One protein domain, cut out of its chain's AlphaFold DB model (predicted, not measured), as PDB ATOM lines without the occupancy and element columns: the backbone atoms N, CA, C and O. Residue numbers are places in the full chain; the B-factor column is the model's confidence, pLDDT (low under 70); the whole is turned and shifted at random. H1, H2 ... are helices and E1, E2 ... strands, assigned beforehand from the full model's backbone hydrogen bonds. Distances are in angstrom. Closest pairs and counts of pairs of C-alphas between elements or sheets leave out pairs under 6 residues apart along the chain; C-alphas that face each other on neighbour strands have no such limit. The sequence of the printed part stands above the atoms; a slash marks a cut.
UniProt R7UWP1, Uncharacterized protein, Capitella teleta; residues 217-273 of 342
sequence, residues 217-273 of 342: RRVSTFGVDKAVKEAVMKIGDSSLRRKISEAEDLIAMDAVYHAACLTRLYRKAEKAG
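AT A GLANCE: This is residues 217 to 273 of the 342 residues of an uncharacterized protein of Capitella teleta (UniProt R7UWP1). Three helices make the body: H1 sits between the other two, forming a helical hairpin with H2 and a V with H3 that narrows toward the last residues of both, the three centres making a triangle rather than a row. At the wide end of the V, residues 217 to 218 lie beside the short strand E1, which leads directly into H3. The printed part has 57 residues, with H1, H2, E1 and H3 along the chain, and its class is mostly helix. It is compact, with a radius of gyration of the C-alphas of 10.5 A, and rounded, with spans of 29 by 22 by 16 A.

IN THESE COORDINATES: H1, residues 222 to 235, begins at C-alpha 222 at (32.788, 7.219, 35.448) and is 20.1 A long from first to last C-alpha. H3, residues 259 to 272, measures 20.2 A and ends at C-alpha 272 at (35.662, -11.097, 48.827). H2, residues 238 to 247, measures 14.2 A, and E1 is residues 256 to 258.

HOW THE PARTS SIT: H1 touches H3, with the C-alphas of Ala 231 and Ala 269 closest at 5.1 A. They run the same way at a steep tilt of 47 degrees. H1 touches H2 with residues 229 to 233 alone, and the closest C-alphas are those of Val 232 and Arg 241, 6.1 A apart. This helical hairpin has a shallow tilt of 30 degrees, opposite ways. H2 and H3 are apart, as are H1 and E1, and H2 and E1. E1 pairs with no named strand, but residues 217 to 218 pair antiparallel with its residues 256 to 257. E1 and H3 meet only through their link. In H1, H2 and H3 every O i to N i+4 pair is within hydrogen-bond range.

THE WHOLE: The C-alphas of Ala 252 and Lys 271 are the two farthest apart, at 29.2 A. The printed part has no cut and no long link. The mean pLDDT of the printed part is 82.9, and residue 273 alone is under 70.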
ATOM      1  N   ARG A 217      27.865  12.424  49.413       82.75
ATOM      2  CA  ARG A 217      28.692  12.439  48.203       82.75
ATOM      3  C   ARG A 217      27.862  11.942  47.029       82.75
ATOM      4  O   ARG A 217      26.903  11.202  47.226       82.75
ATOM      5  N   ARG A 218      28.214  12.357  45.816       84.94
ATOM      6  CA  ARG A 218      27.505  11.999  44.580       84.94
ATOM      7  C   ARG A 218      28.416  11.176  43.681       84.94
ATOM      8  O   ARG A 218      29.629  11.364  43.689       84.94
ATOM      9  N   VAL A 219      27.836  10.267  42.907       82.88
ATOM     10  CA  VAL A 219      28.547   9.613  41.805       82.88
ATOM     11  C   VAL A 219      28.607  10.602  40.639       82.88
ATOM     12  O   VAL A 219      27.622  10.808  39.938       82.88
ATOM     13  N   SER A 220      29.744  11.279  40.483       73.50
ATOM     14  CA  SER A 220      29.975  12.300  39.446       73.50
ATOM     15  C   SER A 220      30.975  11.871  38.367       73.50
ATOM     16  O   SER A 220      31.044  12.506  37.314       73.50
ATOM     17  N   THR A 221      31.724  10.789  38.602       75.12
ATOM     18  CA  THR A 221      32.799  10.309  37.725       75.12
ATOM     19  C   THR A 221      32.518   8.890  37.233       75.12
ATOM     20  O   THR A 221      31.978   8.058  37.971       75.12
ATOM     21  N   PHE A 222      32.916   8.579  35.992       74.94
ATOM     22  CA  PHE A 222      32.788   7.219  35.448       74.94
ATOM     23  C   PHE A 222      33.663   6.217  36.208       74.94
ATOM     24  O   PHE A 222      33.296   5.050  36.331       74.94
ATOM     25  N   GLY A 223      34.784   6.679  36.772       78.00
ATOM     26  CA  GLY A 223      35.637   5.872  37.645       78.00
ATOM     27  C   GLY A 223      34.886   5.356  38.874       78.00
ATOM     28  O   GLY A 223      34.926   4.158  39.154       78.00
ATOM     29  N   VAL A 224      34.137   6.226  39.565       79.50
ATOM     30  CA  VAL A 224      33.344   5.825  40.739       79.50
ATOM     31  C   VAL A 224      32.171   4.929  40.333       79.50
ATOM     32  O   VAL A 224      31.957   3.910  40.988       79.50
ATOM     33  N   ASP A 225      31.448   5.240  39.247       81.81
ATOM     34  CA  ASP A 225      30.356   4.386  38.734       81.81
ATOM     35  C   ASP A 225      30.846   2.959  38.443       81.81
ATOM     36  O   ASP A 225      30.305   1.983  38.970       81.81
ATOM     37  N   LYS A 226      31.938   2.837  37.682       85.12
ATOM     38  CA  LYS A 226      32.542   1.549  37.331       85.12
ATOM     39  C   LYS A 226      33.045   0.798  38.564       85.12
ATOM     40  O   LYS A 226      32.704  -0.372  38.740       85.12
ATOM     41  N   ALA A 227      33.801   1.455  39.442       83.38
ATOM     42  CA  ALA A 227      34.365   0.819  40.633       83.38
ATOM     43  C   ALA A 227      33.277   0.320  41.599       83.38
ATOM     44  O   ALA A 227      33.396  -0.767  42.164       83.38
ATOM     45  N   VAL A 228      32.183   1.074  41.773       86.75
ATOM     46  CA  VAL A 228      31.030   0.639  42.581       86.75
ATOM     47  C   VAL A 228      30.364  -0.588  41.963       86.75
ATOM     48  O   VAL A 228      30.094  -1.556  42.681       86.75
ATOM     49  N   LYS A 229      30.137  -0.585  40.644       88.94
ATOM     50  CA  LYS A 229      29.562  -1.729  39.920       88.94
ATOM     51  C   LYS A 229      30.413  -2.985  40.089       88.94
ATOM     52  O   LYS A 229      29.892  -4.033  40.471       88.94
ATOM     53  N   GLU A 230      31.721  -2.878  39.889       87.69
ATOM     54  CA  GLU A 230      32.654  -3.995  40.055       87.69
ATOM     55  C   GLU A 230      32.707  -4.514  41.497       87.69
ATOM     56  O   GLU A 230      32.672  -5.727  41.717       87.69
ATOM     57  N   ALA A 231      32.749  -3.617  42.486       85.62
ATOM     58  CA  ALA A 231      32.770  -3.986  43.899       85.62
ATOM     59  C   ALA A 231      31.502  -4.748  44.310       85.62
ATOM     60  O   ALA A 231      31.580  -5.766  45.000       85.62
ATOM     61  N   VAL A 232      30.326  -4.309  43.851       88.19
ATOM     62  CA  VAL A 232      29.059  -4.993  44.154       88.19
ATOM     63  C   VAL A 232      28.970  -6.359  43.479       88.19
ATOM     64  O   VAL A 232      28.511  -7.318  44.105       88.19
ATOM     65  N   MET A 233      29.439  -6.480  42.235       85.81
ATOM     66  CA  MET A 233      29.479  -7.773  41.544       85.81
ATOM     67  C   MET A 233      30.370  -8.785  42.278       85.81
ATOM     68  O   MET A 233      30.020  -9.962  42.319       85.81
ATOM     69  N   LYS A 234      31.457  -8.327  42.915       83.38
ATOM     70  CA  LYS A 234      32.380  -9.161  43.709       83.38
ATOM     71  C   LYS A 234      31.828  -9.572  45.068       83.38
ATOM     72  O   LYS A 234      31.946 -10.729  45.447       83.38
ATOM     73  N   ILE A 235      31.200  -8.650  45.798       84.75
ATOM     74  CA  ILE A 235      30.627  -8.946  47.125       84.75
ATOM     75  C   ILE A 235      29.436  -9.906  47.015       84.75
ATOM     76  O   ILE A 235      29.122 -10.612  47.970       84.75
ATOM     77  N   GLY A 236      28.750  -9.921  45.867       75.94
ATOM     78  CA  GLY A 236      27.602 -10.797  45.648       75.94
ATOM     79  C   GLY A 236      26.352 -10.388  46.433       75.94
ATOM     80  O   GLY A 236      25.409 -11.173  46.510       75.94
ATOM     81  N   ASP A 237      26.311  -9.171  46.990       83.94
ATOM     82  CA  ASP A 237      25.144  -8.639  47.704       83.94
ATOM     83  C   ASP A 237      23.958  -8.516  46.736       83.94
ATOM     84  O   ASP A 237      23.948  -7.680  45.828       83.94
ATOM     85  N   SER A 238      22.960  -9.384  46.908       82.50
ATOM     86  CA  SER A 238      21.812  -9.499  46.006       82.50
ATOM     87  C   SER A 238      20.958  -8.230  45.964       82.50
ATOM     88  O   SER A 238      20.410  -7.907  44.909       82.50
ATOM     89  N   SER A 239      20.892  -7.476  47.067       82.50
ATOM     90  CA  SER A 239      20.145  -6.219  47.140       82.50
ATOM     91  C   SER A 239      20.837  -5.128  46.326       82.50
ATOM     92  O   SER A 239      20.219  -4.502  45.465       82.50
ATOM     93  N   LEU A 240      22.146  -4.946  46.530       84.19
ATOM     94  CA  LEU A 240      22.920  -3.947  45.787       84.19
ATOM     95  C   LEU A 240      23.058  -4.301  44.304       84.19
ATOM     96  O   LEU A 240      22.987  -3.407  43.461       84.19
ATOM     97  N   ARG A 241      23.200  -5.590  43.969       85.75
ATOM     98  CA  ARG A 241      23.238  -6.047  42.571       85.75
ATOM     99  C   ARG A 241      21.954  -5.690  41.840       85.75
ATOM    100  O   ARG A 241      22.028  -5.128  40.753       85.75
ATOM    101  N   ARG A 242      20.791  -5.944  42.454       83.94
ATOM    102  CA  ARG A 242      19.498  -5.586  41.859       83.94
ATOM    103  C   ARG A 242      19.403  -4.083  41.597       83.94
ATOM    104  O   ARG A 242      19.041  -3.690  40.495       83.94
ATOM    105  N   LYS A 243      19.808  -3.249  42.560       84.69
ATOM    106  CA  LYS A 243      19.793  -1.785  42.399       84.69
ATOM    107  C   LYS A 243      20.689  -1.298  41.272       84.69
ATOM    108  O   LYS A 243      20.307  -0.390  40.547       84.69
ATOM    109  N   ILE A 244      21.875  -1.883  41.116       86.00
ATOM    110  CA  ILE A 244      22.774  -1.536  40.011       86.00
ATOM    111  C   ILE A 244      22.183  -1.967  38.667       86.00
ATOM    112  O   ILE A 244      22.251  -1.201  37.711       86.00
ATOM    113  N   SER A 245      21.579  -3.155  38.597       83.38
ATOM    114  CA  SER A 245      20.896  -3.622  37.386       83.38
ATOM    115  C   SER A 245      19.694  -2.751  37.014       83.38
ATOM    116  O   SER A 245      19.460  -2.528  35.834       83.38
ATOM    117  N   GLU A 246      18.951  -2.243  38.000       81.31
ATOM    118  CA  GLU A 246      17.825  -1.325  37.785       81.31
ATOM    119  C   GLU A 246      18.271   0.099  37.419       81.31
ATOM    120  O   GLU A 246      17.573   0.783  36.672       81.31
ATOM    121  N   ALA A 247      19.399   0.564  37.965       73.00
ATOM    122  CA  ALA A 247      19.872   1.932  37.776       73.00
ATOM    123  C   ALA A 247      20.561   2.160  36.424       73.00
ATOM    124  O   ALA A 247      20.495   3.280  35.932       73.00
ATOM    125  N   GLU A 248      21.186   1.127  35.840       71.75
ATOM    126  CA  GLU A 248      21.969   1.130  34.584       71.75
ATOM    127  C   GLU A 248      23.178   2.099  34.579       71.75
ATOM    128  O   GLU A 248      24.315   1.670  34.377       71.75
ATOM    129  N   ASP A 249      22.976   3.373  34.910       79.38
ATOM    130  CA  ASP A 249      23.967   4.443  35.034       79.38
ATOM    131  C   ASP A 249      23.750   5.222  36.350       79.38
ATOM    132  O   ASP A 249      22.758   5.938  36.530       79.38
ATOM    133  N   LEU A 250      24.696   5.092  37.292       83.31
ATOM    134  CA  LEU A 250      24.608   5.743  38.604       83.31
ATOM    135  C   LEU A 250      24.814   7.264  38.520       83.31
ATOM    136  O   LEU A 250      24.328   7.986  39.394       83.31
ATOM    137  N   ILE A 251      25.492   7.755  37.480       81.88
ATOM    138  CA  ILE A 251      25.699   9.186  37.220       81.88
ATOM    139  C   ILE A 251      24.399   9.798  36.695       81.88
ATOM    140  O   ILE A 251      23.979  10.862  37.160       81.88
ATOM    141  N   ALA A 252      23.733   9.120  35.757       77.50
ATOM    142  CA  ALA A 252      22.445   9.559  35.215       77.50
ATOM    143  C   ALA A 252      21.334   9.539  36.273       77.50
ATOM    144  O   ALA A 252      20.474  10.422  36.286       77.50
ATOM    145  N   MET A 253      21.380   8.566  37.187       78.38
ATOM    146  CA  MET A 253      20.471   8.463  38.331       78.38
ATOM    147  C   MET A 253      20.812   9.414  39.476       78.38
ATOM    148  O   MET A 253      20.116   9.404  40.490       78.38
ATOM    149  N   ASP A 254      21.863  10.225  39.326       79.62
ATOM    150  CA  ASP A 254      22.272  11.208  40.320       79.62
ATOM    151  C   ASP A 254      22.500  10.587  41.713       79.62
ATOM    152  O   ASP A 254      22.256  11.214  42.748       79.62
ATOM    153  N   ALA A 255      22.994   9.343  41.723       85.38
ATOM    154  CA  ALA A 255      23.097   8.522  42.915       85.38
ATOM    155  C   ALA A 255      24.013   9.170  43.958       85.38
ATOM    156  O   ALA A 255      25.128   9.615  43.666       85.38
ATOM    157  N   VAL A 256      23.551   9.172  45.206       88.75
ATOM    158  CA  VAL A 256      24.287   9.721  46.346       88.75
ATOM    159  C   VAL A 256      24.619   8.646  47.371       88.75
ATOM    160  O   VAL A 256      23.894   7.665  47.532       88.75
ATOM    161  N   TYR A 257      25.731   8.809  48.080       89.50
ATOM    162  CA  TYR A 257      26.233   7.844  49.050       89.50
ATOM    163  C   TYR A 257      26.967   8.519  50.215       89.50
ATOM    164  O   TYR A 257      27.462   9.638  50.106       89.50
ATOM    165  N   HIS A 258      27.058   7.822  51.350       89.19
ATOM    166  CA  HIS A 258      27.950   8.215  52.444       89.19
ATOM    167  C   HIS A 258      29.390   7.842  52.083       89.19
ATOM    168  O   HIS A 258      29.627   6.682  51.731       89.19
ATOM    169  N   ALA A 259      30.357   8.740  52.285       84.88
ATOM    170  CA  ALA A 259      31.780   8.442  52.061       84.88
ATOM    171  C   ALA A 259      32.222   7.139  52.763       84.88
ATOM    172  O   ALA A 259      32.760   6.230  52.136       84.88
ATOM    173  N   ALA A 260      31.844   6.967  54.035       85.56
ATOM    174  CA  ALA A 260      32.137   5.753  54.800       85.56
ATOM    175  C   ALA A 260      31.479   4.478  54.232       85.56
ATOM    176  O   ALA A 260      32.006   3.376  54.399       85.56
ATOM    177  N   CYS A 261      30.319   4.596  53.573       89.00
ATOM    178  CA  CYS A 261      29.668   3.450  52.936       89.00
ATOM    179  C   CYS A 261      30.421   3.003  51.685       89.00
ATOM    180  O   CYS A 261      30.523   1.796  51.475       89.00
ATOM    181  N   LEU A 262      30.973   3.943  50.912       88.75
ATOM    182  CA  LEU A 262      31.813   3.631  49.759       88.75
ATOM    183  C   LEU A 262      33.099   2.923  50.197       88.75
ATOM    184  O   LEU A 262      33.379   1.822  49.737       88.75
ATOM    185  N   THR A 263      33.813   3.474  51.182       87.25
ATOM    186  CA  THR A 263      35.029   2.844  51.719       87.25
ATOM    187  C   THR A 263      34.753   1.437  52.254       87.25
ATOM    188  O   THR A 263      35.523   0.507  52.027       87.25
ATOM    189  N   ARG A 264      33.629   1.240  52.955       89.38
ATOM    190  CA  ARG A 264      33.238  -0.084  53.459       89.38
ATOM    191  C   ARG A 264      32.886  -1.054  52.331       89.38
ATOM    192  O   ARG A 264      33.128  -2.247  52.491       89.38
ATOM    193  N   LEU A 265      32.290  -0.566  51.245       87.94
ATOM    194  CA  LEU A 265      32.004  -1.371  50.064       87.94
ATOM    195  C   LEU A 265      33.313  -1.879  49.451       87.94
ATOM    196  O   LEU A 265      33.466  -3.084  49.303       87.94
ATOM    197  N   TYR A 266      34.286  -1.003  49.203       89.06
ATOM    198  CA  TYR A 266      35.577  -1.409  48.637       89.06
ATOM    199  C   TYR A 266      36.327  -2.401  49.527       89.06
ATOM    200  O   TYR A 266      36.654  -3.487  49.062       89.06
ATOM    201  N   ARG A 267      36.432  -2.145  50.837       87.75
ATOM    202  CA  ARG A 267      37.045  -3.111  51.773       87.75
ATOM    203  C   ARG A 267      36.344  -4.468  51.796       87.75
ATOM    204  O   ARG A 267      36.969  -5.495  52.044       87.75
ATOM    205  N   LYS A 268      35.018  -4.494  51.623       85.31
ATOM    206  CA  LYS A 268      34.274  -5.758  51.525       85.31
ATOM    207  C   LYS A 268      34.579  -6.479  50.217       85.31
ATOM    208  O   LYS A 268      34.687  -7.698  50.243       85.31
ATOM    209  N   ALA A 269      34.709  -5.751  49.111       85.00
ATOM    210  CA  ALA A 269      35.074  -6.320  47.821       85.00
ATOM    211  C   ALA A 269      36.502  -6.884  47.833       85.00
ATOM    212  O   ALA A 269      36.693  -8.001  47.371       85.00
ATOM    213  N   GLU A 270      37.456  -6.179  48.447       81.62
ATOM    214  CA  GLU A 270      38.835  -6.653  48.661       81.62
ATOM    215  C   GLU A 270      38.879  -7.945  49.482       81.62
ATOM    216  O   GLU A 270      39.595  -8.883  49.153       81.62
ATOM    217  N   LYS A 271      38.062  -8.038  50.538       81.12
ATOM    218  CA  LYS A 271      37.948  -9.269  51.337       81.12
ATOM    219  C   LYS A 271      37.253 -10.416  50.599       81.12
ATOM    220  O   LYS A 271      37.442 -11.566  50.984       81.12
ATOM    221  N   ALA A 272      36.416 -10.113  49.606       74.94
ATOM    222  CA  ALA A 272      35.662 -11.097  48.827       74.94
ATOM    223  C   ALA A 272      36.449 -11.645  47.618       74.94
ATOM    224  O   ALA A 272      36.030 -12.631  47.018       74.94
ATOM    225  N   GLY A 273      37.590 -11.040  47.278       60.84
ATOM    226  CA  GLY A 273      38.538 -11.541  46.289       60.84
ATOM    227  C   GLY A 273      39.752 -10.622  46.195       60.84
ATOM    228  O   GLY A 273      39.586  -9.405  46.129       60.84
TER     229      GLY A 273